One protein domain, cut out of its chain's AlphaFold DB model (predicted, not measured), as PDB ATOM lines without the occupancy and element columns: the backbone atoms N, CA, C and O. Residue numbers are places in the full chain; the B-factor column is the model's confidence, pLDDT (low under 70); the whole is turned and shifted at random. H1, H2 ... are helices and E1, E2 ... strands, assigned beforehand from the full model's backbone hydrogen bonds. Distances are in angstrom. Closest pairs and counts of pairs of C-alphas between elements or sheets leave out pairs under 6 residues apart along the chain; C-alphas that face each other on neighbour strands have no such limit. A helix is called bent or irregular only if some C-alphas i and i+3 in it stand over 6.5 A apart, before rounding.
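This is residues 4 to 17 and 43 to 218 of the 232 residues of an uncharacterized protein of Tritrichomonas foetus (UniProt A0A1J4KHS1). A twisted sheet of six antiparallel strands makes the slab in the middle, with a hairpin of two long helices, H2 and H3, side by side along the strands over one face, and H4 and H5 crossing the strands over the other. A fifth helix, H1, packs on H4 and H5 and grazes the sheet with its residues 4 to 7. The 190 printed residues hold five named helices and six named strands, in the order H1 E1 H2 H3 E2 E3 E4 E5 E6 H4 H5, and the sheet's order is E1 E4 E3 E2 E5 E6. The class is mixed, helices and strands. The whole is compact, with a radius of gyration of the C-alphas of 16.0 A, and its C-alphas span 49 by 38 by 26 A.

In the sheet, E2 (residues 107 to 116), E3 (122 to 132) and E4 (138 to 149) form a meander, each strand the antiparallel neighbour of the one before. E5 (156 to 165) makes this a Greek key, four strands in a row whose fourth is the antiparallel neighbour of the first. N 111 and O 128 of E2 and E3 are 2.9 A apart, N 127 and O 144 of E3 and E4 2.8 A, and N 112 and O 160 of E2 and E5 2.8 A, within hydrogen-bond range. The edge strands are E1 (48 to 58), beside E4 with N 53 and O 143 at 2.9 A, and E6 (174 to 178), beside E5 with N 159 and O 175 at 2.9 A. With helices on both faces, the sheet is part of three layers. H2 (59 to 75) lies over E4 and E3 at a height over the sheet of 8.9 A. H3 (83 to 100) lies over E5 and E6 at 9.8 A, on the same face, and both run along the strands. H2 touches H3 with its residues 63 to 70 alone, the C-alphas of Gly 63 and Lys 97 being closest at 6.2 A; this helical hairpin has a shallow tilt of 14 degrees, opposite ways. On the opposite face, H4 (184 to 199) runs across the strands, at 69 degrees to E4 on the local plane and a height of 9.5 A. H5 (207 to 216), at a height of 10.0 A, also runs across them, at 80 degrees to E3 on the local plane. H1 (4 to 16) touches H4 at a steep tilt of 53 degrees, the same way; the closest C-alphas, of Ala 14 and Ser 192, are 4.4 A apart. H1 touches H5 with its residues 8 to 11 alone, the C-alphas of Leu 8 and Leu 216 being closest at 6.1 A. Every O i to N i+4 pair is within hydrogen-bond range in H1, H3 and H5, but 11 of 13 in H2 and 9 of 12 in H4.

H1 begins at C-alpha 4, (-24.632, -104.032, 1.242), and is 18.4 A long. E4, the longest strand, measures 36.1 A, E3 33.0 A, E1 32.1 A, E5 30.2 A, E2 30.0 A and E6 12.7 A. H3, the longest helix by residues, begins at C-alpha 83, (-4.913, -98.485, -12.511), and measures 25.5 A; H2 measures 25.2 A. H2 is irregular, with C-alphas 60 and 63 7.4 A apart, and so is H4, with C-alphas 194 and 197 7.2 A apart. H4, 21.7 A long, has a kink of 34 degrees near residue 193. H5, 14.2 A long, ends at C-alpha 216, (-33.052, -105.892, -0.505).

The two C-alphas farthest apart, of Glu 44 and Asn 135, are 49.7 A from each other. Residues 18 to 42 are not printed, and C-alphas 17 and 43 are 14.6 A apart across this cut. Of the links printed whole, none is long. The mean pLDDT of the printed part is 75.9; 52 residues are under 70, among them 4 to 17, 43 to 50, 165 to 173 and 197 to 207.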
ATOM      1  N   THR A   4     -23.267-103.513   1.320       55.16
ATOM      2  CA  THR A   4     -24.632-104.032   1.242       55.16
ATOM      3  C   THR A   4     -25.570-103.125   2.027       55.16
ATOM      4  O   THR A   4     -26.506-102.596   1.446       55.16
ATOM      5  N   ASN A   5     -25.252-102.819   3.294       58.78
ATOM      6  CA  ASN A   5     -26.045-101.899   4.117       58.78
ATOM      7  C   ASN A   5     -26.153-100.510   3.482       58.78
ATOM      8  O   ASN A   5     -27.176 -99.861   3.646       58.78
ATOM      9  N   LEU A   6     -25.125-100.062   2.757       60.56
ATOM     10  CA  LEU A   6     -25.141 -98.777   2.065       60.56
ATOM     11  C   LEU A   6     -26.144 -98.759   0.908       60.56
ATOM     12  O   LEU A   6     -26.942 -97.832   0.811       60.56
ATOM     13  N   MET A   7     -26.167 -99.809   0.086       63.31
ATOM     14  CA  MET A   7     -27.183 -99.959  -0.957       63.31
ATOM     15  C   MET A   7     -28.583-100.090  -0.351       63.31
ATOM     16  O   MET A   7     -29.507 -99.441  -0.825       63.31
ATOM     17  N   LEU A   8     -28.734-100.844   0.746       62.62
ATOM     18  CA  LEU A   8     -30.019-100.958   1.450       62.62
ATOM     19  C   LEU A   8     -30.508 -99.605   1.972       62.62
ATOM     20  O   LEU A   8     -31.682 -99.277   1.825       62.62
ATOM     21  N   MET A   9     -29.604 -98.809   2.547       62.88
ATOM     22  CA  MET A   9     -29.910 -97.453   2.997       62.88
ATOM     23  C   MET A   9     -30.276 -96.545   1.824       62.88
ATOM     24  O   MET A   9     -31.222 -95.779   1.956       62.88
ATOM     25  N   ALA A  10     -29.605 -96.669   0.675       63.62
ATOM     26  CA  ALA A  10     -29.948 -95.901  -0.521       63.62
ATOM     27  C   ALA A  10     -31.346 -96.249  -1.053       63.62
ATOM     28  O   ALA A  10     -32.137 -95.369  -1.383       63.62
ATOM     29  N   PHE A  11     -31.708 -97.533  -1.065       64.94
ATOM     30  CA  PHE A  11     -33.062 -97.951  -1.433       64.94
ATOM     31  C   PHE A  11     -34.110 -97.422  -0.442       64.94
ATOM     32  O   PHE A  11     -35.145 -96.897  -0.854       64.94
ATOM     33  N   ALA A  12     -33.840 -97.514   0.862       63.53
ATOM     34  CA  ALA A  12     -34.734 -97.003   1.897       63.53
ATOM     35  C   ALA A  12     -34.897 -95.474   1.832       63.53
ATOM     36  O   ALA A  12     -36.013 -94.966   1.943       63.53
ATOM     37  N   ALA A  13     -33.806 -94.744   1.598       62.84
ATOM     38  CA  ALA A  13     -33.816 -93.297   1.436       62.84
ATOM     39  C   ALA A  13     -34.566 -92.882   0.160       62.84
ATOM     40  O   ALA A  13     -35.447 -92.031   0.245       62.84
ATOM     41  N   ALA A  14     -34.338 -93.530  -0.989       63.53
ATOM     42  CA  ALA A  14     -35.107 -93.274  -2.216       63.53
ATOM     43  C   ALA A  14     -36.625 -93.410  -1.996       63.53
ATOM     44  O   ALA A  14     -37.409 -92.598  -2.493       63.53
ATOM     45  N   MET A  15     -37.048 -94.405  -1.208       61.81
ATOM     46  CA  MET A  15     -38.454 -94.576  -0.832       61.81
ATOM     47  C   MET A  15     -38.950 -93.478   0.118       61.81
ATOM     48  O   MET A  15     -40.064 -92.990  -0.058       61.81
ATOM     49  N   ALA A  16     -38.142 -93.061   1.095       58.47
ATOM     50  CA  ALA A  16     -38.500 -91.999   2.038       58.47
ATOM     51  C   ALA A  16     -38.593 -90.614   1.371       58.47
ATOM     52  O   ALA A  16     -39.451 -89.808   1.726       58.47
ATOM     53  N   TYR A  17     -37.756 -90.348   0.365       55.28
ATOM     54  CA  TYR A  17     -37.749 -89.090  -0.384       55.28
ATOM     55  C   TYR A  17     -38.791 -89.033  -1.506       55.28
ATOM     56  O   TYR A  17     -38.914 -88.003  -2.172       55.28
ATOM     57  N   PHE A  43     -27.671 -80.811  -8.118       42.03
ATOM     58  CA  PHE A  43     -28.925 -81.131  -8.831       42.03
ATOM     59  C   PHE A  43     -29.209 -80.335 -10.114       42.03
ATOM     60  O   PHE A  43     -30.200 -80.611 -10.785       42.03
ATOM     61  N   GLU A  44     -28.371 -79.370 -10.493       38.31
ATOM     62  CA  GLU A  44     -28.680 -78.442 -11.598       38.31
ATOM     63  C   GLU A  44     -28.712 -79.093 -12.998       38.31
ATOM     64  O   GLU A  44     -29.140 -78.463 -13.963       38.31
ATOM     65  N   ALA A  45     -28.297 -80.359 -13.120       43.88
ATOM     66  CA  ALA A  45     -28.215 -81.084 -14.387       43.88
ATOM     67  C   ALA A  45     -28.533 -82.586 -14.246       43.88
ATOM     68  O   ALA A  45     -27.863 -83.424 -14.851       43.88
ATOM     69  N   PHE A  46     -29.533 -82.943 -13.428       43.47
ATOM     70  CA  PHE A  46     -29.946 -84.341 -13.283       43.47
ATOM     71  C   PHE A  46     -30.564 -84.869 -14.587       43.47
ATOM     72  O   PHE A  46     -31.714 -84.585 -14.919       43.47
ATOM     73  N   ASP A  47     -29.784 -85.661 -15.311       51.81
ATOM     74  CA  ASP A  47     -30.217 -86.469 -16.448       51.81
ATOM     75  C   ASP A  47     -29.998 -87.932 -16.078       51.81
ATOM     76  O   ASP A  47     -28.871 -88.288 -15.732       51.81
ATOM     77  N   SER A  48     -31.060 -88.744 -16.089       51.50
ATOM     78  CA  SER A  48     -31.014 -90.159 -15.715       51.50
ATOM     79  C   SER A  48     -31.500 -91.043 -16.861       51.50
ATOM     80  O   SER A  48     -32.607 -90.872 -17.372       51.50
ATOM     81  N   HIS A  49     -30.668 -92.009 -17.244       62.12
ATOM     82  CA  HIS A  49     -30.938 -92.994 -18.283       62.12
ATOM     83  C   HIS A  49     -31.105 -94.360 -17.650       62.12
ATOM     84  O   HIS A  49     -30.246 -94.817 -16.890       62.12
ATOM     85  N   LEU A  50     -32.194 -95.030 -18.012       61.84
ATOM     86  CA  LEU A  50     -32.513 -96.346 -17.498       61.84
ATOM     87  C   LEU A  50     -32.646 -97.361 -18.618       61.84
ATOM     88  O   LEU A  50     -33.364 -97.158 -19.595       61.84
ATOM     89  N   PHE A  51     -31.985 -98.492 -18.428       70.00
ATOM     90  CA  PHE A  51     -32.140 -99.658 -19.272       70.00
ATOM     91  C   PHE A  51     -32.401-100.870 -18.392       70.00
ATOM     92  O   PHE A  51     -31.646-101.133 -17.458       70.00
ATOM     93  N   TYR A  52     -33.445-101.631 -18.710       72.19
ATOM     94  CA  TYR A  52     -33.709-102.904 -18.060       72.19
ATOM     95  C   TYR A  52     -33.897-104.013 -19.091       72.19
ATOM     96  O   TYR A  52     -34.320-103.776 -20.224       72.19
ATOM     97  N   LYS A  53     -33.571-105.243 -18.697       72.19
ATOM     98  CA  LYS A  53     -33.755-106.429 -19.530       72.19
ATOM     99  C   LYS A  53     -34.039-107.648 -18.669       72.19
ATOM    100  O   LYS A  53     -33.306-107.913 -17.723       72.19
ATOM    101  N   THR A  54     -35.036-108.426 -19.069       74.56
ATOM    102  CA  THR A  54     -35.319-109.749 -18.509       74.56
ATOM    103  C   THR A  54     -35.154-110.785 -19.607       74.56
ATOM    104  O   THR A  54     -35.691-110.617 -20.703       74.56
ATOM    105  N   ALA A  55     -34.397-111.846 -19.349       80.56
ATOM    106  CA  ALA A  55     -34.246-112.943 -20.296       80.56
ATOM    107  C   ALA A  55     -33.817-114.235 -19.598       80.56
ATOM    108  O   ALA A  55     -33.504-114.262 -18.411       80.56
ATOM    109  N   LYS A  56     -33.835-115.320 -20.369       84.31
ATOM    110  CA  LYS A  56     -33.430-116.653 -19.935       84.31
ATOM    111  C   LYS A  56     -32.191-117.084 -20.695       84.31
ATOM    112  O   LYS A  56     -32.070-116.793 -21.888       84.31
ATOM    113  N   VAL A  57     -31.285-117.774 -20.024       84.06
ATOM    114  CA  VAL A  57     -30.099-118.346 -20.652       84.06
ATOM    115  C   VAL A  57     -29.805-119.713 -20.056       84.06
ATOM    116  O   VAL A  57     -30.079-119.942 -18.884       84.06
ATOM    117  N   ASP A  58     -29.242-120.603 -20.866       84.56
ATOM    118  CA  ASP A  58     -28.670-121.858 -20.385       84.56
ATOM    119  C   ASP A  58     -27.699-121.591 -19.232       84.56
ATOM    120  O   ASP A  58     -26.880-120.662 -19.292       84.56
ATOM    121  N   ILE A  59     -27.799-122.409 -18.194       83.44
ATOM    122  CA  ILE A  59     -26.981-122.288 -17.005       83.44
ATOM    123  C   ILE A  59     -25.478-122.306 -17.287       83.44
ATOM    124  O   ILE A  59     -24.712-121.569 -16.659       83.44
ATOM    125  N   SER A  60     -25.054-123.046 -18.314       82.00
ATOM    126  CA  SER A  60     -23.657-123.128 -18.735       82.00
ATOM    127  C   SER A  60     -23.089-121.769 -19.172       82.00
ATOM    128  O   SER A  60     -21.873-121.595 -19.258       82.00
ATOM    129  N   LYS A  61     -23.956-120.798 -19.486       81.94
ATOM    130  CA  LYS A  61     -23.591-119.438 -19.898       81.94
ATOM    131  C   LYS A  61     -23.672-118.426 -18.759       81.94
ATOM    132  O   LYS A  61     -23.420-117.247 -18.996       81.94
ATOM    133  N   GLY A  62     -23.974-118.843 -17.530       76.44
ATOM    134  CA  GLY A  62     -24.061-117.938 -16.384       76.44
ATOM    135  C   GLY A  62     -22.791-117.105 -16.168       76.44
ATOM    136  O   GLY A  62     -22.875-115.892 -15.983       76.44
ATOM    137  N   GLY A  63     -21.606-117.702 -16.342       79.88
ATOM    138  CA  GLY A  63     -20.334-116.967 -16.302       79.88
ATOM    139  C   GLY A  63     -20.206-115.878 -17.379       79.88
ATOM    140  O   GLY A  63     -19.629-114.827 -17.116       79.88
ATOM    141  N   GLN A  64     -20.811-116.074 -18.557       82.88
ATOM    142  CA  GLN A  64     -20.822-115.067 -19.629       82.88
ATOM    143  C   GLN A  64     -21.702-113.859 -19.279       82.88
ATOM    144  O   GLN A  64     -21.446-112.760 -19.763       82.88
ATOM    145  N   LEU A  65     -22.727-114.031 -18.432       80.19
ATOM    146  CA  LEU A  65     -23.533-112.907 -17.943       80.19
ATOM    147  C   LEU A  65     -22.725-112.001 -17.007       80.19
ATOM    148  O   LEU A  65     -22.874-110.782 -17.056       80.19
ATOM    149  N   ILE A  66     -21.851-112.591 -16.189       83.69
ATOM    150  CA  ILE A  66     -20.940-111.849 -15.309       83.69
ATOM    151  C   ILE A  66     -19.904-111.104 -16.155       83.69
ATOM    152  O   ILE A  66     -19.692-109.914 -15.943       83.69
ATOM    153  N   ASP A  67     -19.342-111.760 -17.176       84.62
ATOM    154  CA  ASP A  67     -18.411-111.129 -18.125       84.62
ATOM    155  C   ASP A  67     -19.072-109.971 -18.896       84.62
ATOM    156  O   ASP A  67     -18.450-108.932 -19.133       84.62
ATOM    157  N   MET A  68     -20.349-110.118 -19.266       81.75
ATOM    158  CA  MET A  68     -21.137-109.049 -19.881       81.75
ATOM    159  C   MET A  68     -21.297-107.866 -18.919       81.75
ATOM    160  O   MET A  68     -21.066-106.729 -19.325       81.75
ATOM    161  N   LEU A  69     -21.657-108.118 -17.655       82.75
ATOM    162  CA  LEU A  69     -21.792-107.066 -16.645       82.75
ATOM    163  C   LEU A  69     -20.461-106.347 -16.401       82.75
ATOM    164  O   LEU A  69     -20.437-105.117 -16.398       82.75
ATOM    165  N   TYR A  70     -19.365-107.101 -16.269       87.81
ATOM    166  CA  TYR A  70     -18.016-106.549 -16.184       87.81
ATOM    167  C   TYR A  70     -17.736-105.645 -17.381       87.81
ATOM    168  O   TYR A  70     -17.468-104.468 -17.191       87.81
ATOM    169  N   THR A  71     -17.891-106.152 -18.607       85.50
ATOM    170  CA  THR A  71     -17.612-105.401 -19.842       85.50
ATOM    171  C   THR A  71     -18.418-104.108 -19.915       85.50
ATOM    172  O   THR A  71     -17.871-103.057 -20.234       85.50
ATOM    173  N   MET A  72     -19.714-104.159 -19.597       82.00
ATOM    174  CA  MET A  72     -20.564-102.968 -19.588       82.00
ATOM    175  C   MET A  72     -20.101-101.966 -18.529       82.00
ATOM    176  O   MET A  72     -19.859-100.811 -18.862       82.00
ATOM    177  N   SER A  73     -19.902-102.411 -17.285       83.88
ATOM    178  CA  SER A  73     -19.434-101.535 -16.206       83.88
ATOM    179  C   SER A  73     -18.047-100.942 -16.483       83.88
ATOM    180  O   SER A  73     -17.813 -99.783 -16.174       83.88
ATOM    181  N   SER A  74     -17.162-101.707 -17.128       85.12
ATOM    182  CA  SER A  74     -15.815-101.297 -17.530       85.12
ATOM    183  C   SER A  74     -15.835-100.280 -18.673       85.12
ATOM    184  O   SER A  74     -15.022 -99.363 -18.688       85.12
ATOM    185  N   ASN A  75     -16.772-100.397 -19.617       83.06
ATOM    186  CA  ASN A  75     -16.923 -99.430 -20.711       83.06
ATOM    187  C   ASN A  75     -17.412 -98.064 -20.220       83.06
ATOM    188  O   ASN A  75     -17.048 -97.034 -20.784       83.06
ATOM    189  N   ASP A  76     -18.244 -98.062 -19.184       80.12
ATOM    190  CA  ASP A  76     -18.700 -96.844 -18.517       80.12
ATOM    191  C   ASP A  76     -17.749 -96.383 -17.413       80.12
ATOM    192  O   ASP A  76     -17.985 -95.351 -16.775       80.12
ATOM    193  N   PHE A  77     -16.680 -97.146 -17.185       79.81
ATOM    194  CA  PHE A  77     -15.783 -96.915 -16.083       79.81
ATOM    195  C   PHE A  77     -14.998 -95.630 -16.306       79.81
ATOM    196  O   PHE A  77     -14.416 -95.427 -17.379       79.81
ATOM    197  N   PRO A  78     -14.955 -94.736 -15.317       75.12
ATOM    198  CA  PRO A  78     -14.459 -93.407 -15.582       75.12
ATOM    199  C   PRO A  78     -12.937 -93.377 -15.704       75.12
ATOM    200  O   PRO A  78     -12.213 -94.061 -14.977       75.12
ATOM    201  N   SER A  79     -12.432 -92.550 -16.620       77.62
ATOM    202  CA  SER A  79     -10.994 -92.429 -16.874       77.62
ATOM    203  C   SER A  79     -10.214 -91.838 -15.699       77.62
ATOM    204  O   SER A  79      -8.995 -91.959 -15.668       77.62
ATOM    205  N   ASP A  80     -10.897 -91.170 -14.764       81.31
ATOM    206  CA  ASP A  80     -10.299 -90.562 -13.579       81.31
ATOM    207  C   ASP A  80      -9.985 -91.563 -12.464       81.31
ATOM    208  O   ASP A  80      -9.401 -91.142 -11.476       81.31
ATOM    209  N   PHE A  81     -10.303 -92.855 -12.598       82.38
ATOM    210  CA  PHE A  81      -9.839 -93.909 -11.683       82.38
ATOM    211  C   PHE A  81      -8.415 -94.362 -12.021       82.38
ATOM    212  O   PHE A  81      -8.048 -94.477 -13.193       82.38
ATOM    213  N   ASP A  82      -7.611 -94.635 -10.991       85.81
ATOM    214  CA  ASP A  82      -6.246 -95.128 -11.187       85.81
ATOM    215  C   ASP A  82      -6.215 -96.624 -11.558       85.81
ATOM    216  O   ASP A  82      -7.208 -97.346 -11.436       85.81
ATOM    217  N   GLU A  83      -5.070 -97.092 -12.065       86.19
ATOM    218  CA  GLU A  83      -4.913 -98.485 -12.511       86.19
ATOM    219  C   GLU A  83      -5.117 -99.493 -11.376       86.19
ATOM    220  O   GLU A  83      -5.674-100.561 -11.608       86.19
ATOM    221  N   PHE A  84      -4.759 -99.135 -10.142       86.44
ATOM    222  CA  PHE A  84      -4.966-100.000  -8.983       86.44
ATOM    223  C   PHE A  84      -6.461-100.175  -8.678       86.44
ATOM    224  O   PHE A  84      -6.930-101.280  -8.428       86.44
ATOM    225  N   GLN A  85      -7.248 -99.105  -8.772       85.62
ATOM    226  CA  GLN A  85      -8.700 -99.168  -8.614       85.62
ATOM    227  C   GLN A  85      -9.388 -99.937  -9.756       85.62
ATOM    228  O   GLN A  85     -10.376-100.633  -9.520       85.62
ATOM    229  N   LYS A  86      -8.880 -99.838 -10.991       86.38
ATOM    230  CA  LYS A  86      -9.356-100.656 -12.126       86.38
ATOM    231  C   LYS A  86      -9.022-102.137 -11.945       86.38
ATOM    232  O   LYS A  86      -9.825-103.002 -12.302       86.38
ATOM    233  N   GLU A  87      -7.850-102.429 -11.388       89.38
ATOM    234  CA  GLU A  87      -7.437-103.784 -11.036       89.38
ATOM    235  C   GLU A  87      -8.331-104.352  -9.930       89.38
ATOM    236  O   GLU A  87      -8.868-105.442 -10.097       89.38
ATOM    237  N   ASP A  88      -8.610-103.582  -8.872       88.56
ATOM    238  CA  ASP A  88      -9.564-103.963  -7.822       88.56
ATOM    239  C   ASP A  88     -10.960-104.271  -8.393       88.56
ATOM    240  O   ASP A  88     -11.595-105.245  -7.989       88.56
ATOM    241  N   TRP A  89     -11.434-103.480  -9.364       89.19
ATOM    242  CA  TRP A  89     -12.697-103.745 -10.062       89.19
ATOM    243  C   TRP A  89     -12.661-105.067 -10.825       89.19
ATOM    244  O   TRP A  89     -13.587-105.872 -10.742       89.19
ATOM    245  N   THR A  90     -11.571-105.313 -11.546       90.31
ATOM    246  CA  THR A  90     -11.372-106.550 -12.309       90.31
ATOM    247  C   THR A  90     -11.303-107.765 -11.384       90.31
ATOM    248  O   THR A  90     -11.975-108.764 -11.642       90.31
ATOM    249  N   ASN A  91     -10.572-107.653 -10.274       90.06
ATOM    250  CA  ASN A  91     -10.457-108.693  -9.256       90.06
ATOM    251  C   ASN A  91     -11.810-108.982  -8.599       90.06
ATOM    252  O   ASN A  91     -12.176-110.142  -8.476       90.06
ATOM    253  N   PHE A  92     -12.611-107.956  -8.292       89.62
ATOM    254  CA  PHE A  92     -13.970-108.153  -7.783       89.62
ATOM    255  C   PHE A  92     -14.822-109.011  -8.730       89.62
ATOM    256  O   PHE A  92     -15.478-109.952  -8.293       89.62
ATOM    257  N   PHE A  93     -14.809-108.737 -10.037       89.25
ATOM    258  CA  PHE A  93     -15.568-109.556 -10.990       89.25
ATOM    259  C   PHE A  93     -14.991-110.963 -11.169       89.25
ATOM    260  O   PHE A  93     -15.763-111.903 -11.377       89.25
ATOM    261  N   ALA A  94     -13.669-111.124 -11.070       88.88
ATOM    262  CA  ALA A  94     -13.025-112.433 -11.075       88.88
ATOM    263  C   ALA A  94     -13.449-113.266  -9.853       88.88
ATOM    264  O   ALA A  94     -13.891-114.402 -10.027       88.88
ATOM    265  N   ASP A  95     -13.428-112.671  -8.661       86.31
ATOM    266  CA  ASP A  95     -13.833-113.305  -7.404       86.31
ATOM    267  C   ASP A  95     -15.322-113.672  -7.413       86.31
ATOM    268  O   ASP A  95     -15.708-114.767  -6.992       86.31
ATOM    269  N   VAL A  96     -16.179-112.787  -7.939       84.81
ATOM    270  CA  VAL A  96     -17.606-113.074  -8.123       84.81
ATOM    271  C   VAL A  96     -17.778-114.249  -9.079       84.81
ATOM    272  O   VAL A  96     -18.547-115.161  -8.795       84.81
ATOM    273  N   LYS A  97     -17.057-114.277 -10.203       83.75
ATOM    274  CA  LYS A  97     -17.145-115.366 -11.183       83.75
ATOM    275  C   LYS A  97     -16.652-116.700 -10.620       83.75
ATOM    276  O   LYS A  97     -17.278-117.729 -10.880       83.75
ATOM    277  N   GLU A  98     -15.566-116.692  -9.854       79.81
ATOM    278  CA  GLU A  98     -15.038-117.887  -9.201       79.81
ATOM    279  C   GLU A  98     -16.037-118.432  -8.175       79.81
ATOM    280  O   GLU A  98     -16.379-119.613  -8.227       79.81
ATOM    281  N   GLU A  99     -16.608-117.576  -7.323       71.81
ATOM    282  CA  GLU A  99     -17.651-117.978  -6.372       71.81
ATOM    283  C   GLU A  99     -18.901-118.537  -7.079       71.81
ATOM    284  O   GLU A  99     -19.559-119.449  -6.575       71.81
ATOM    285  N   GLN A 100     -19.212-118.033  -8.275       65.62
ATOM    286  CA  GLN A 100     -20.351-118.483  -9.076       65.62
ATOM    287  C   GLN A 100     -20.151-119.826  -9.768       65.62
ATOM    288  O   GLN A 100     -21.133-120.528 -10.010       65.62
ATOM    289  N   SER A 101     -18.908-120.215 -10.049       63.31
ATOM    290  CA  SER A 101     -18.614-121.491 -10.713       63.31
ATOM    291  C   SER A 101     -19.079-122.726  -9.925       63.31
ATOM    292  O   SER A 101     -19.167-123.809 -10.499       63.31
ATOM    293  N   TYR A 102     -19.438-122.559  -8.647       57.38
ATOM    294  CA  TYR A 102     -19.826-123.652  -7.760       57.38
ATOM    295  C   TYR A 102     -21.340-123.824  -7.542       57.38
ATOM    296  O   TYR A 102     -21.726-124.910  -7.125       57.38
ATOM    297  N   GLU A 103     -22.198-122.813  -7.770       66.00
ATOM    298  CA  GLU A 103     -23.597-122.859  -7.264       66.00
ATOM    299  C   GLU A 103     -24.633-122.018  -8.048       66.00
ATOM    300  O   GLU A 103     -25.690-121.656  -7.518       66.00
ATOM    301  N   ILE A 104     -24.367-121.656  -9.304       70.25
ATOM    302  CA  ILE A 104     -25.327-120.853 -10.087       70.25
ATOM    303  C   ILE A 104     -26.636-121.610 -10.418       70.25
ATOM    304  O   ILE A 104     -27.629-120.999 -10.805       70.25
ATOM    305  N   ASP A 105     -26.632-122.932 -10.233       69.69
ATOM    306  CA  ASP A 105     -27.739-123.884 -10.424       69.69
ATOM    307  C   ASP A 105     -28.659-124.015  -9.216       69.69
ATOM    308  O   ASP A 105     -29.791-124.474  -9.334       69.69
ATOM    309  N   THR A 106     -28.176-123.601  -8.052       71.50
ATOM    310  CA  THR A 106     -28.768-123.951  -6.758       71.50
ATOM    311  C   THR A 106     -29.062-122.732  -5.890       71.50
ATOM    312  O   THR A 106     -29.721-122.851  -4.852       71.50
ATOM    313  N   ALA A 107     -28.621-121.538  -6.300       74.12
ATOM    314  CA  ALA A 107     -28.827-120.309  -5.549       74.12
ATOM    315  C   ALA A 107     -29.212-119.121  -6.434       74.12
ATOM    316  O   ALA A 107     -28.697-118.922  -7.531       74.12
ATOM    317  N   SER A 108     -30.083-118.263  -5.897       81.56
ATOM    318  CA  SER A 108     -30.292-116.935  -6.471       81.56
ATOM    319  C   SER A 108     -29.142-116.010  -6.083       81.56
ATOM    320  O   SER A 108     -28.684-116.025  -4.937       81.56
ATOM    321  N   MET A 109     -28.721-115.157  -7.011       81.12
ATOM    322  CA  MET A 109     -27.673-114.164  -6.793       81.12
ATOM    323  C   MET A 109     -28.147-112.771  -7.206       81.12
ATOM    324  O   MET A 109     -28.901-112.613  -8.162       81.12
ATOM    325  N   SER A 110     -27.640-111.753  -6.519       83.56
ATOM    326  CA  SER A 110     -27.606-110.382  -7.020       83.56
ATOM    327  C   SER A 110     -26.168-109.873  -7.079       83.56
ATOM    328  O   SER A 110     -25.442-110.024  -6.096       83.56
ATOM    329  N   ILE A 111     -25.778-109.235  -8.179       86.19
ATOM    330  CA  ILE A 111     -24.533-108.466  -8.276       86.19
ATOM    331  C   ILE A 111     -24.928-107.016  -8.499       86.19
ATOM    332  O   ILE A 111     -25.670-106.709  -9.427       86.19
ATOM    333  N   ASN A 112     -24.436-106.136  -7.640       85.81
ATOM    334  CA  ASN A 112     -24.726-104.716  -7.641       85.81
ATOM    335  C   ASN A 112     -23.406-103.966  -7.708       85.81
ATOM    336  O   ASN A 112     -22.511-104.199  -6.896       85.81
ATOM    337  N   VAL A 113     -23.280-103.059  -8.659       89.19
ATOM    338  CA  VAL A 113     -22.060-102.298  -8.873       89.19
ATOM    339  C   VAL A 113     -22.405-100.845  -9.147       89.19
ATOM    340  O   VAL A 113     -23.330-100.544  -9.895       89.19
ATOM    341  N   ALA A 114     -21.674 -99.939  -8.518       89.88
ATOM    342  CA  ALA A 114     -21.835 -98.508  -8.665       89.88
ATOM    343  C   ALA A 114     -20.473 -97.838  -8.766       89.88
ATOM    344  O   ALA A 114     -19.562 -98.168  -8.007       89.88
ATOM    345  N   HIS A 115     -20.349 -96.853  -9.641       92.31
ATOM    346  CA  HIS A 115     -19.186 -95.981  -9.657       92.31
ATOM    347  C   HIS A 115     -19.587 -94.555 -10.017       92.31
ATOM    348  O   HIS A 115     -20.452 -94.327 -10.866       92.31
ATOM    349  N   TYR A 116     -18.931 -93.597  -9.376       90.94
ATOM    350  CA  TYR A 116     -19.098 -92.173  -9.612       90.94
ATOM    351  C   TYR A 116     -17.760 -91.524  -9.941       90.94
ATOM    352  O   TYR A 116     -16.766 -91.761  -9.256       90.94
ATOM    353  N   SER A 117     -17.769 -90.675 -10.962       89.81
ATOM    354  CA  SER A 117     -16.635 -89.859 -11.386       89.81
ATOM    355  C   SER A 117     -16.858 -88.409 -11.026       89.81
ATOM    356  O   SER A 117     -17.784 -87.779 -11.538       89.81
ATOM    357  N   GLN A 118     -15.957 -87.856 -10.221       86.81
ATOM    358  CA  GLN A 118     -15.961 -86.425  -9.944       86.81
ATOM    359  C   GLN A 118     -15.645 -85.620 -11.209       86.81
ATOM    360  O   GLN A 118     -16.227 -84.561 -11.427       86.81
ATOM    361  N   ALA A 119     -14.746 -86.124 -12.061       86.44
ATOM    362  CA  ALA A 119     -14.307 -85.405 -13.254       86.44
ATOM    363  C   ALA A 119     -15.432 -85.219 -14.284       86.44
ATOM    364  O   ALA A 119     -15.488 -84.196 -14.964       86.44
ATOM    365  N   THR A 120     -16.315 -86.211 -14.416       85.31
ATOM    366  CA  THR A 120     -17.404 -86.191 -15.408       85.31
ATOM    367  C   THR A 120     -18.779 -85.923 -14.802       85.31
ATOM    368  O   THR A 120     -19.726 -85.687 -15.548       85.31
ATOM    369  N   GLY A 121     -18.910 -85.996 -13.476       83.44
ATOM    370  CA  GLY A 121     -20.192 -85.942 -12.780       83.44
ATOM    371  C   GLY A 121     -21.073 -87.172 -13.009       83.44
ATOM    372  O   GLY A 121     -22.242 -87.160 -12.641       83.44
ATOM    373  N   LYS A 122     -20.567 -88.236 -13.641       86.81
ATOM    374  CA  LYS A 122     -21.380 -89.402 -14.006       86.81
ATOM    375  C   LYS A 122     -21.369 -90.453 -12.905       86.81
ATOM    376  O   LYS A 122     -20.312 -90.973 -12.549       86.81
ATOM    377  N   LEU A 123     -22.561 -90.813 -12.437       88.56
ATOM    378  CA  LEU A 123     -22.845 -92.012 -11.657       88.56
ATOM    379  C   LEU A 123     -23.387 -93.083 -12.601       88.56
ATOM    380  O   LEU A 123     -24.344 -92.843 -13.330       88.56
ATOM    381  N   SER A 124     -22.804 -94.277 -12.574       89.94
ATOM    382  CA  SER A 124     -23.425 -95.461 -13.168       89.94
ATOM    383  C   SER A 124     -23.663 -96.509 -12.098       89.94
ATOM    384  O   SER A 124     -22.770 -96.829 -11.317       89.94
ATOM    385  N   PHE A 125     -24.873 -97.044 -12.086       87.62
ATOM    386  CA  PHE A 125     -25.323 -98.118 -11.228       87.62
ATOM    387  C   PHE A 125     -25.824 -99.267 -12.095       87.62
ATOM    388  O   PHE A 125     -26.626 -99.077 -13.009       87.62
ATOM    389  N   TYR A 126     -25.369-100.470 -11.784       87.31
ATOM    390  CA  TYR A 126     -25.804-101.690 -12.428       87.31
ATOM    391  C   TYR A 126     -26.208-102.692 -11.371       87.31
ATOM    392  O   TYR A 126     -25.509-102.891 -10.378       87.31
ATOM    393  N   THR A 127     -27.305-103.378 -11.627       85.00
ATOM    394  CA  THR A 127     -27.698-104.545 -10.858       85.00
ATOM    395  C   THR A 127     -28.095-105.660 -11.807       85.00
ATOM    396  O   THR A 127     -28.738-105.431 -12.835       85.00
ATOM    397  N   VAL A 128     -27.668-106.875 -11.485       85.12
ATOM    398  CA  VAL A 128     -28.162-108.085 -12.126       85.12
ATOM    399  C   VAL A 128     -28.638-109.049 -11.055       85.12
ATOM    400  O   VAL A 128     -27.934-109.318 -10.084       85.12
ATOM    401  N   PHE A 129     -29.830-109.588 -11.257       85.50
ATOM    402  CA  PHE A 129     -30.378-110.689 -10.487       85.50
ATOM    403  C   PHE A 129     -30.321-111.941 -11.340       85.50
ATOM    404  O   PHE A 129     -30.853-111.947 -12.446       85.50
ATOM    405  N   LEU A 130     -29.703-112.995 -10.822       86.00
ATOM    406  CA  LEU A 130     -29.692-114.321 -11.420       86.00
ATOM    407  C   LEU A 130     -30.558-115.237 -10.561       86.00
ATOM    408  O   LEU A 130     -30.391-115.306  -9.343       86.00
ATOM    409  N   THR A 131     -31.510-115.914 -11.186       87.06
ATOM    410  CA  THR A 131     -32.431-116.832 -10.518       87.06
ATOM    411  C   THR A 131     -32.504-118.118 -11.340       87.06
ATOM    412  O   THR A 131     -33.074-118.073 -12.438       87.06
ATOM    413  N   PRO A 132     -31.924-119.235 -10.863       86.06
ATOM    414  CA  PRO A 132     -32.068-120.517 -11.543       86.06
ATOM    415  C   PRO A 132     -33.545-120.919 -11.599       86.06
ATOM    416  O   PRO A 132     -34.345-120.508 -10.755       86.06
ATOM    417  N   ASP A 133     -33.920-121.660 -12.634       84.69
ATOM    418  CA  ASP A 133     -35.226-122.297 -12.720       84.69
ATOM    419  C   ASP A 133     -35.303-123.542 -11.825       84.69
ATOM    420  O   ASP A 133     -34.299-124.014 -11.295       84.69
ATOM    421  N   ASP A 134     -36.511-124.078 -11.645       81.12
ATOM    422  CA  ASP A 134     -36.756-125.197 -10.724       81.12
ATOM    423  C   ASP A 134     -35.971-126.470 -11.094       81.12
ATOM    424  O   ASP A 134     -35.724-127.315 -10.233       81.12
ATOM    425  N   ASN A 135     -35.571-126.600 -12.363       81.06
ATOM    426  CA  ASN A 135     -34.798-127.730 -12.873       81.06
ATOM    427  C   ASN A 135     -33.277-127.490 -12.833       81.06
ATOM    428  O   ASN A 135     -32.521-128.426 -13.082       81.06
ATOM    429  N   GLY A 136     -32.824-126.265 -12.541       78.19
ATOM    430  CA  GLY A 136     -31.408-125.889 -12.545       78.19
ATOM    431  C   GLY A 136     -30.756-125.901 -13.933       78.19
ATOM    432  O   GLY A 136     -29.534-125.916 -14.031       78.19
ATOM    433  N   GLU A 137     -31.535-125.911 -15.017       83.88
ATOM    434  CA  GLU A 137     -31.019-125.953 -16.395       83.88
ATOM    435  C   GLU A 137     -30.893-124.549 -17.000       83.88
ATOM    436  O   GLU A 137     -30.090-124.305 -17.907       83.88
ATOM    437  N   VAL A 138     -31.689-123.602 -16.500       87.00
ATOM    438  CA  VAL A 138     -31.801-122.257 -17.060       87.00
ATOM    439  C   VAL A 138     -31.678-121.217 -15.959       87.00
ATOM    440  O   VAL A 138     -32.306-121.307 -14.911       87.00
ATOM    441  N   ILE A 139     -30.928-120.154 -16.231       85.06
ATOM    442  CA  ILE A 139     -30.879-118.960 -15.393       85.06
ATOM    443  C   ILE A 139     -31.811-117.909 -15.991       85.06
ATOM    444  O   ILE A 139     -31.638-117.461 -17.130       85.06
ATOM    445  N   ASN A 140     -32.779-117.465 -15.197       85.75
ATOM    446  CA  ASN A 140     -33.489-116.220 -15.453       85.75
ATOM    447  C   ASN A 140     -32.605-115.076 -14.963       85.75
ATOM    448  O   ASN A 140     -32.225-115.053 -13.791       85.75
ATOM    449  N   TYR A 141     -32.280-114.134 -15.843       83.88
ATOM    450  CA  TYR A 141     -31.572-112.927 -15.453       83.88
ATOM    451  C   TYR A 141     -32.439-111.692 -15.636       83.88
ATOM    452  O   TYR A 141     -33.149-111.537 -16.635       83.88
ATOM    453  N   GLU A 142     -32.338-110.799 -14.665       83.19
ATOM    454  CA  GLU A 142     -32.909-109.464 -14.710       83.19
ATOM    455  C   GLU A 142     -31.794-108.463 -14.508       83.19
ATOM    456  O   GLU A 142     -31.073-108.515 -13.520       83.19
ATOM    457  N   TYR A 143     -31.645-107.569 -15.467       82.19
ATOM    458  CA  TYR A 143     -30.603-106.567 -15.497       82.19
ATOM    459  C   TYR A 143     -31.233-105.186 -15.453       82.19
ATOM    460  O   TYR A 143     -32.200-104.926 -16.170       82.19
ATOM    461  N   LEU A 144     -30.651-104.309 -14.647       82.50
ATOM    462  CA  LEU A 144     -30.977-102.899 -14.578       82.50
ATOM    463  C   LEU A 144     -29.675-102.096 -14.613       82.50
ATOM    464  O   LEU A 144     -28.745-102.351 -13.851       82.50
ATOM    465  N   ARG A 145     -29.643-101.099 -15.489       84.69
ATOM    466  CA  ARG A 145     -28.622-100.060 -15.570       84.69
ATOM    467  C   ARG A 145     -29.291 -98.719 -15.369       84.69
ATOM    468  O   ARG A 145     -30.261 -98.409 -16.058       84.69
ATOM    469  N   VAL A 146     -28.740 -97.939 -14.457       82.44
ATOM    470  CA  VAL A 146     -29.117 -96.556 -14.196       82.44
ATOM    471  C   VAL A 146     -27.866 -95.717 -14.342       82.44
ATOM    472  O   VAL A 146     -26.849 -96.003 -13.719       82.44
ATOM    473  N   GLN A 147     -27.921 -94.688 -15.169       83.12
ATOM    474  CA  GLN A 147     -26.842 -93.716 -15.281       83.12
ATOM    475  C   GLN A 147     -27.412 -92.351 -14.998       83.12
ATOM    476  O   GLN A 147     -28.405 -91.999 -15.620       83.12
ATOM    477  N   CYS A 148     -26.797 -91.581 -14.112       78.12
ATOM    478  CA  CYS A 148     -27.197 -90.203 -13.904       78.12
ATOM    479  C   CYS A 148     -26.012 -89.249 -13.806       78.12
ATOM    480  O   CYS A 148     -24.883 -89.659 -13.532       78.12
ATOM    481  N   THR A 149     -26.276 -87.969 -14.054       81.19
ATOM    482  CA  THR A 149     -25.295 -86.896 -13.857       81.19
ATOM    483  C   THR A 149     -25.615 -86.133 -12.573       81.19
ATOM    484  O   THR A 149     -26.751 -85.705 -12.378       81.19
ATOM    485  N   LEU A 150     -24.627 -85.991 -11.690       80.19
ATOM    486  CA  LEU A 150     -24.716 -85.286 -10.412       80.19
ATOM    487  C   LEU A 150     -23.340 -84.761  -9.974       80.19
ATOM    488  O   LEU A 150     -22.300 -85.196 -10.475       80.19
ATOM    489  N   THR A 151     -23.320 -83.853  -9.001       81.31
ATOM    490  CA  THR A 151     -22.075 -83.260  -8.482       81.31
ATOM    491  C   THR A 151     -21.806 -83.711  -7.050       81.31
ATOM    492  O   THR A 151     -22.610 -83.438  -6.165       81.31
ATOM    493  N   LEU A 152     -20.654 -84.347  -6.815       82.25
ATOM    494  CA  LEU A 152     -20.129 -84.707  -5.494       82.25
ATOM    495  C   LEU A 152     -18.669 -84.250  -5.345       82.25
ATOM    496  O   LEU A 152     -17.957 -84.095  -6.341       82.25
ATOM    497  N   PRO A 153     -18.190 -84.060  -4.102       78.31
ATOM    498  CA  PRO A 153     -16.837 -83.575  -3.819       78.31
ATOM    499  C   PRO A 153     -15.703 -84.594  -4.056       78.31
ATOM    500  O   PRO A 153     -14.538 -84.250  -3.851       78.31
ATOM    501  N   GLY A 154     -15.996 -85.825  -4.481       83.75
ATOM    502  CA  GLY A 154     -14.991 -86.851  -4.784       83.75
ATOM    503  C   GLY A 154     -15.554 -87.974  -5.649       83.75
ATOM    504  O   GLY A 154     -16.725 -87.930  -6.020       83.75
ATOM    505  N   ARG A 155     -14.753 -89.007  -5.932       89.56
ATOM    506  CA  ARG A 155     -15.188 -90.242  -6.621       89.56
ATOM    507  C   ARG A 155     -15.434 -91.404  -5.652       89.56
ATOM    508  O   ARG A 155     -14.866 -91.478  -4.561       89.56
ATOM    509  N   PHE A 156     -16.261 -92.357  -6.076       89.56
ATOM    510  CA  PHE A 156     -16.431 -93.621  -5.361       89.56
ATOM    511  C   PHE A 156     -16.671 -94.795  -6.305       89.56
ATOM    512  O   PHE A 156     -17.145 -94.637  -7.427       89.56
ATOM    513  N   MET A 157     -16.395 -95.991  -5.805       90.75
ATOM    514  CA  MET A 157     -16.648 -97.263  -6.458       90.75
ATOM    515  C   MET A 157     -17.077 -98.284  -5.417       90.75
ATOM    516  O   MET A 157     -16.426 -98.461  -4.384       90.75
ATOM    517  N   ILE A 158     -18.185 -98.955  -5.697       89.19
ATOM    518  CA  ILE A 158     -18.767 -99.955  -4.821       89.19
ATOM    519  C   ILE A 158     -19.200-101.149  -5.656       89.19
ATOM    520  O   ILE A 158     -19.949-101.003  -6.616       89.19
ATOM    521  N   GLY A 159     -18.758-102.336  -5.262       87.25
ATOM    522  CA  GLY A 159     -19.250-103.608  -5.773       87.25
ATOM    523  C   GLY A 159     -19.783-104.440  -4.620       87.25
ATOM    524  O   GLY A 159     -19.181-104.482  -3.551       87.25
ATOM    525  N   SER A 160     -20.926-105.084  -4.810       85.00
ATOM    526  CA  SER A 160     -21.480-106.037  -3.861       85.00
ATOM    527  C   SER A 160     -22.115-107.202  -4.602       85.00
ATOM    528  O   SER A 160     -22.990-107.004  -5.441       85.00
ATOM    529  N   SER A 161     -21.710-108.423  -4.271       83.50
ATOM    530  CA  SER A 161     -22.475-109.622  -4.605       83.50
ATOM    531  C   SER A 161     -23.217-110.098  -3.362       83.50
ATOM    532  O   SER A 161     -22.770-109.879  -2.235       83.50
ATOM    533  N   ALA A 162     -24.378-110.711  -3.543       78.62
ATOM    534  CA  ALA A 162     -25.102-111.385  -2.477       78.62
ATOM    535  C   ALA A 162     -25.762-112.640  -3.035       78.62
ATOM    536  O   ALA A 162     -26.269-112.640  -4.159       78.62
ATOM    537  N   LYS A 163     -25.775-113.697  -2.227       76.50
ATOM    538  CA  LYS A 163     -26.295-115.007  -2.605       76.50
ATOM    539  C   LYS A 163     -27.320-115.499  -1.596       76.50
ATOM    540  O   LYS A 163     -27.150-115.373  -0.380       76.50
ATOM    541  N   LYS A 164     -28.390-116.089  -2.116       72.25
ATOM    542  CA  LYS A 164     -29.472-116.687  -1.341       72.25
ATOM    543  C   LYS A 164     -29.714-118.109  -1.845       72.25
ATOM    544  O   LYS A 164     -30.352-118.297  -2.881       72.25
ATOM    545  N   GLY A 165     -29.183-119.090  -1.116       62.28
ATOM    546  CA  GLY A 165     -29.480-120.510  -1.319       62.28
ATOM    547  C   GLY A 165     -30.639-120.990  -0.437       62.28
ATOM    548  O   GLY A 165     -31.126-120.251   0.422       62.28
ATOM    549  N   TRP A 166     -31.060-122.246  -0.617       52.50
ATOM    550  CA  TRP A 166     -32.147-122.858   0.169       52.50
ATOM    551  C   TRP A 166     -31.797-123.125   1.640       52.50
ATOM    552  O   TRP A 166     -32.682-123.079   2.490       52.50
ATOM    553  N   PHE A 167     -30.523-123.382   1.953       46.34
ATOM    554  CA  PHE A 167     -30.080-123.775   3.302       46.34
ATOM    555  C   PHE A 167     -29.267-122.702   4.037       46.34
ATOM    556  O   PHE A 167     -29.137-122.765   5.258       46.34
ATOM    557  N   SER A 168     -28.735-121.698   3.330       46.19
ATOM    558  CA  SER A 168     -28.111-120.526   3.951       46.19
ATOM    559  C   SER A 168     -28.076-119.327   3.000       46.19
ATOM    560  O   SER A 168     -27.895-119.471   1.789       46.19
ATOM    561  N   SER A 169     -28.216-118.129   3.562       53.50
ATOM    562  CA  SER A 169     -27.754-116.886   2.942       53.50
ATOM    563  C   SER A 169     -26.298-116.686   3.360       53.50
ATOM    564  O   SER A 169     -26.039-116.446   4.541       53.50
ATOM    565  N   SER A 170     -25.350-116.821   2.435       55.56
ATOM    566  CA  SER A 170     -23.921-116.724   2.749       55.56
ATOM    567  C   SER A 170     -23.203-115.734   1.842       55.56
ATOM    568  O   SER A 170     -23.491-115.662   0.655       55.56
ATOM    569  N   LYS A 171     -22.278-115.012   2.494       52.28
ATOM    570  CA  LYS A 171     -21.241-114.076   2.034       52.28
ATOM    571  C   LYS A 171     -21.656-113.043   0.985       52.28
ATOM    572  O   LYS A 171     -21.984-113.345  -0.152       52.28
ATOM    573  N   SER A 172     -21.551-111.779   1.393       63.62
ATOM    574  CA  SER A 172     -21.443-110.686   0.441       63.62
ATOM    575  C   SER A 172     -19.970-110.434   0.160       63.62
ATOM    576  O   SER A 172     -19.232-110.088   1.087       63.62
ATOM    577  N   GLN A 173     -19.533-110.600  -1.090       63.31
ATOM    578  CA  GLN A 173     -18.286-109.971  -1.509       63.31
ATOM    579  C   GLN A 173     -18.545-108.480  -1.644       63.31
ATOM    580  O   GLN A 173     -19.596-108.066  -2.133       63.31
ATOM    581  N   THR A 174     -17.614-107.672  -1.156       77.69
ATOM    582  CA  THR A 174     -17.751-106.222  -1.146       77.69
ATOM    583  C   THR A 174     -16.442-105.584  -1.573       77.69
ATOM    584  O   THR A 174     -15.421-105.760  -0.916       77.69
ATOM    585  N   LEU A 175     -16.510-104.777  -2.625       78.12
ATOM    586  CA  LEU A 175     -15.499-103.798  -2.977       78.12
ATOM    587  C   LEU A 175     -16.027-102.417  -2.601       78.12
ATOM    588  O   LEU A 175     -17.172-102.079  -2.896       78.12
ATOM    589  N   MET A 176     -15.204-101.618  -1.935       84.44
ATOM    590  CA  MET A 176     -15.569-100.269  -1.526       84.44
ATOM    591  C   MET A 176     -14.332 -99.381  -1.547       84.44
ATOM    592  O   MET A 176     -13.385 -99.590  -0.788       84.44
ATOM    593  N   LYS A 177     -14.354 -98.385  -2.427       85.44
ATOM    594  CA  LYS A 177     -13.343 -97.336  -2.541       85.44
ATOM    595  C   LYS A 177     -14.082 -96.012  -2.597       85.44
ATOM    596  O   LYS A 177     -14.829 -95.768  -3.535       85.44
ATOM    597  N   ILE A 178     -13.919 -95.190  -1.574       86.19
ATOM    598  CA  ILE A 178     -14.576 -93.888  -1.460       86.19
ATOM    599  C   ILE A 178     -13.467 -92.886  -1.175       86.19
ATOM    600  O   ILE A 178     -12.642 -93.127  -0.289       86.19
ATOM    601  N   ASP A 179     -13.412 -91.809  -1.952       86.00
ATOM    602  CA  ASP A 179     -12.471 -90.729  -1.680       86.00
ATOM    603  C   ASP A 179     -12.733 -90.119  -0.299       86.00
ATOM    604  O   ASP A 179     -13.870 -90.007   0.149       86.00
ATOM    605  N   ALA A 180     -11.675 -89.652   0.362       85.75
ATOM    606  CA  ALA A 180     -11.772 -89.072   1.703       85.75
ATOM    607  C   ALA A 180     -12.660 -87.813   1.782       85.75
ATOM    608  O   ALA A 180     -13.045 -87.411   2.876       85.75
ATOM    609  N   SER A 181     -12.950 -87.177   0.643       79.19
ATOM    610  CA  SER A 181     -13.835 -86.014   0.542       79.19
ATOM    611  C   SER A 181     -15.325 -86.368   0.519       79.19
ATOM    612  O   SER A 181     -16.138 -85.450   0.517       79.19
ATOM    613  N   ILE A 182     -15.681 -87.657   0.490       79.56
ATOM    614  CA  ILE A 182     -17.061 -88.145   0.447       79.56
ATOM    615  C   ILE A 182     -17.364 -88.939   1.719       79.56
ATOM    616  O   ILE A 182     -16.617 -89.842   2.103       79.56
ATOM    617  N   GLU A 183     -18.506 -88.658   2.339       78.12
ATOM    618  CA  GLU A 183     -19.043 -89.464   3.428       78.12
ATOM    619  C   GLU A 183     -19.928 -90.605   2.902       78.12
ATOM    620  O   GLU A 183     -20.503 -90.556   1.817       78.12
ATOM    621  N   TYR A 184     -20.104 -91.663   3.696       75.88
ATOM    622  CA  TYR A 184     -21.006 -92.763   3.326       75.88
ATOM    623  C   TYR A 184     -22.433 -92.290   3.021       75.88
ATOM    624  O   TYR A 184     -23.097 -92.862   2.162       75.88
ATOM    625  N   THR A 185     -22.891 -91.253   3.718       73.00
ATOM    626  CA  THR A 185     -24.181 -90.590   3.512       73.00
ATOM    627  C   THR A 185     -24.299 -89.971   2.125       73.00
ATOM    628  O   THR A 185     -25.322 -90.161   1.480       73.00
ATOM    629  N   ASP A 186     -23.246 -89.338   1.608       76.06
ATOM    630  CA  ASP A 186     -23.250 -88.758   0.259       76.06
ATOM    631  C   ASP A 186     -23.412 -89.839  -0.820       76.06
ATOM    632  O   ASP A 186     -24.108 -89.654  -1.817       76.06
ATOM    633  N   VAL A 187     -22.794 -91.008  -0.611       79.38
ATOM    634  CA  VAL A 187     -22.946 -92.154  -1.518       79.38
ATOM    635  C   VAL A 187     -24.368 -92.717  -1.458       79.38
ATOM    636  O   VAL A 187     -24.949 -93.034  -2.499       79.38
ATOM    637  N   VAL A 188     -24.932 -92.841  -0.250       78.12
ATOM    638  CA  VAL A 188     -26.334 -93.241  -0.048       78.12
ATOM    639  C   VAL A 188     -27.255 -92.291  -0.802       78.12
ATOM    640  O   VAL A 188     -28.095 -92.752  -1.575       78.12
ATOM    641  N   ASP A 189     -27.074 -90.988  -0.628       74.00
ATOM    642  CA  ASP A 189     -27.904 -89.965  -1.254       74.00
ATOM    643  C   ASP A 189     -27.787 -90.022  -2.780       74.00
ATOM    644  O   ASP A 189     -28.801 -90.091  -3.472       74.00
ATOM    645  N   ALA A 190     -26.570 -90.107  -3.321       80.12
ATOM    646  CA  ALA A 190     -26.336 -90.188  -4.761       80.12
ATOM    647  C   ALA A 190     -27.022 -91.401  -5.412       80.12
ATOM    648  O   ALA A 190     -27.693 -91.268  -6.439       80.12
ATOM    649  N   LEU A 191     -26.904 -92.580  -4.794       82.06
ATOM    650  CA  LEU A 191     -27.588 -93.791  -5.255       82.06
ATOM    651  C   LEU A 191     -29.109 -93.674  -5.115       82.06
ATOM    652  O   LEU A 191     -29.842 -94.086  -6.016       82.06
ATOM    653  N   SER A 192     -29.588 -93.074  -4.023       76.88
ATOM    654  CA  SER A 192     -31.019 -92.849  -3.792       76.88
ATOM    655  C   SER A 192     -31.622 -91.974  -4.884       76.88
ATOM    656  O   SER A 192     -32.662 -92.303  -5.451       76.88
ATOM    657  N   ILE A 193     -30.932 -90.882  -5.213       75.50
ATOM    658  CA  ILE A 193     -31.332 -89.930  -6.246       75.50
ATOM    659  C   ILE A 193     -31.357 -90.613  -7.616       75.50
ATOM    660  O   ILE A 193     -32.324 -90.451  -8.359       75.50
ATOM    661  N   ALA A 194     -30.336 -91.415  -7.934       79.00
ATOM    662  CA  ALA A 194     -30.275 -92.159  -9.190       79.00
ATOM    663  C   ALA A 194     -31.479 -93.095  -9.370       79.00
ATOM    664  O   ALA A 194     -32.037 -93.191 -10.463       79.00
ATOM    665  N   LEU A 195     -31.893 -93.764  -8.293       76.69
ATOM    666  CA  LEU A 195     -32.946 -94.779  -8.304       76.69
ATOM    667  C   LEU A 195     -34.353 -94.220  -8.087       76.69
ATOM    668  O   LEU A 195     -35.330 -94.890  -8.413       76.69
ATOM    669  N   ALA A 196     -34.493 -93.007  -7.560       72.50
ATOM    670  CA  ALA A 196     -35.793 -92.424  -7.258       72.50
ATOM    671  C   ALA A 196     -36.786 -92.430  -8.437       72.50
ATOM    672  O   ALA A 196     -37.941 -92.797  -8.207       72.50
ATOM    673  N   PRO A 197     -36.403 -92.133  -9.699       68.50
ATOM    674  CA  PRO A 197     -37.334 -92.190 -10.826       68.50
ATOM    675  C   PRO A 197     -38.045 -93.545 -10.994       68.50
ATOM    676  O   PRO A 197     -39.206 -93.570 -11.402       68.50
ATOM    677  N   LEU A 198     -37.397 -94.659 -10.632       69.62
ATOM    678  CA  LEU A 198     -38.014 -95.991 -10.633       69.62
ATOM    679  C   LEU A 198     -39.119 -96.113  -9.583       69.62
ATOM    680  O   LEU A 198     -40.234 -96.528  -9.890       69.62
ATOM    681  N   TYR A 199     -38.831 -95.722  -8.343       68.50
ATOM    682  CA  TYR A 199     -39.773 -95.829  -7.219       68.50
ATOM    683  C   TYR A 199     -40.951 -94.852  -7.310       68.50
ATOM    684  O   TYR A 199     -42.024 -95.075  -6.733       68.50
ATOM    685  N   LEU A 200     -40.741 -93.762  -8.039       65.31
ATOM    686  CA  LEU A 200     -41.753 -92.767  -8.355       65.31
ATOM    687  C   LEU A 200     -42.632 -93.170  -9.544       65.31
ATOM    688  O   LEU A 200     -43.675 -92.558  -9.753       65.31
ATOM    689  N   GLY A 201     -42.248 -94.209 -10.290       60.97
ATOM    690  CA  GLY A 201     -42.959 -94.637 -11.494       60.97
ATOM    691  C   GLY A 201     -42.740 -93.714 -12.694       60.97
ATOM    692  O   GLY A 201     -43.500 -93.783 -13.654       60.97
ATOM    693  N   PHE A 202     -41.712 -92.858 -12.657       59.66
ATOM    694  CA  PHE A 202     -41.300 -92.042 -13.806       59.66
ATOM    695  C   PHE A 202     -40.509 -92.848 -14.838       59.66
ATOM    696  O   PHE A 202     -40.416 -92.449 -15.996       59.66
ATOM    697  N   MET A 203     -39.948 -93.987 -14.428       63.16
ATOM    698  CA  MET A 203     -39.284 -94.943 -15.304       63.16
ATOM    699  C   MET A 203     -39.902 -96.324 -15.129       63.16
ATOM    700  O   MET A 203     -40.189 -96.760 -14.016       63.16
ATOM    701  N   THR A 204     -40.097 -97.026 -16.241       59.62
ATOM    702  CA  THR A 204     -40.660 -98.375 -16.235       59.62
ATOM    703  C   THR A 204     -39.590 -99.399 -15.865       59.62
ATOM    704  O   THR A 204     -38.548 -99.458 -16.518       59.62
ATOM    705  N   ALA A 205     -39.882-100.246 -14.882       65.31
ATOM    706  CA  ALA A 205     -39.180-101.499 -14.613       65.31
ATOM    707  C   ALA A 205     -40.206-102.618 -14.409       65.31
ATOM    708  O   ALA A 205     -41.385-102.351 -14.168       65.31
ATOM    709  N   THR A 206     -39.774-103.875 -14.509       66.12
ATOM    710  CA  THR A 206     -40.648-105.008 -14.188       66.12
ATOM    711  C   THR A 206     -41.001-104.983 -12.700       66.12
ATOM    712  O   THR A 206     -40.168-104.623 -11.863       66.12
ATOM    713  N   SER A 207     -42.217-105.411 -12.347       68.00
ATOM    714  CA  SER A 207     -42.610-105.557 -10.938       68.00
ATOM    715  C   SER A 207     -41.634-106.452 -10.177       68.00
ATOM    716  O   SER A 207     -41.311-106.154  -9.038       68.00
ATOM    717  N   SER A 208     -41.075-107.475 -10.834       71.44
ATOM    718  CA  SER A 208     -40.078-108.357 -10.223       71.44
ATOM    719  C   SER A 208     -38.759-107.643  -9.900       71.44
ATOM    720  O   SER A 208     -38.230-107.840  -8.809       71.44
ATOM    721  N   ILE A 209     -38.262-106.746 -10.763       71.06
ATOM    722  CA  ILE A 209     -37.107-105.894 -10.433       71.06
ATOM    723  C   ILE A 209     -37.444-104.995  -9.242       71.06
ATOM    724  O   ILE A 209     -36.661-104.925  -8.299       71.06
ATOM    725  N   LEU A 210     -38.606-104.336  -9.247       73.25
ATOM    726  CA  LEU A 210     -39.013-103.458  -8.146       73.25
ATOM    727  C   LEU A 210     -39.151-104.225  -6.822       73.25
ATOM    728  O   LEU A 210     -38.658-103.760  -5.800       73.25
ATOM    729  N   GLU A 211     -39.751-105.414  -6.843       74.25
ATOM    730  CA  GLU A 211     -39.880-106.313  -5.693       74.25
ATOM    731  C   GLU A 211     -38.518-106.789  -5.191       74.25
ATOM    732  O   GLU A 211     -38.275-106.788  -3.989       74.25
ATOM    733  N   LYS A 212     -37.599-107.159  -6.090       73.69
ATOM    734  CA  LYS A 212     -36.241-107.575  -5.718       73.69
ATOM    735  C   LYS A 212     -35.453-106.419  -5.111       73.69
ATOM    736  O   LYS A 212     -34.799-106.609  -4.090       73.69
ATOM    737  N   LEU A 213     -35.570-105.214  -5.667       70.94
ATOM    738  CA  LEU A 213     -34.962-104.008  -5.101       70.94
ATOM    739  C   LEU A 213     -35.571-103.642  -3.736       70.94
ATOM    740  O   LEU A 213     -34.844-103.274  -2.819       70.94
ATOM    741  N   GLN A 214     -36.888-103.790  -3.560       67.19
ATOM    742  CA  GLN A 214     -37.558-103.603  -2.265       67.19
ATOM    743  C   GLN A 214     -37.148-104.665  -1.239       67.19
ATOM    744  O   GLN A 214     -36.906-104.344  -0.077       67.19
ATOM    745  N   ALA A 215     -37.049-105.930  -1.656       63.53
ATOM    746  CA  ALA A 215     -36.683-107.054  -0.801       63.53
ATOM    747  C   ALA A 215     -35.245-106.946  -0.287       63.53
ATOM    748  O   ALA A 215     -34.950-107.451   0.796       63.53
ATOM    749  N   LEU A 216     -34.367-106.255  -1.017       60.78
ATOM    750  CA  LEU A 216     -33.052-105.892  -0.505       60.78
ATOM    751  C   LEU A 216     -33.179-104.934   0.703       60.78
ATOM    752  O   LEU A 216     -32.423-105.085   1.650       60.78
ATOM    753  N   GLY A 217     -34.172-104.039   0.766       52.38
ATOM    754  CA  GLY A 217     -34.385-103.070   1.862       52.38
ATOM    755  C   GLY A 217     -35.386-103.447   2.979       52.38
ATOM    756  O   GLY A 217     -35.744-102.570   3.754       52.38
ATOM    757  N   ILE A 218     -35.864-104.698   3.033       35.12
ATOM    758  CA  ILE A 218     -36.845-105.333   3.958       35.12
ATOM    759  C   ILE A 218     -37.813-104.417   4.766       35.12
ATOM    760  O   ILE A 218     -37.444-103.783   5.752       35.12
TER     761      ILE A 218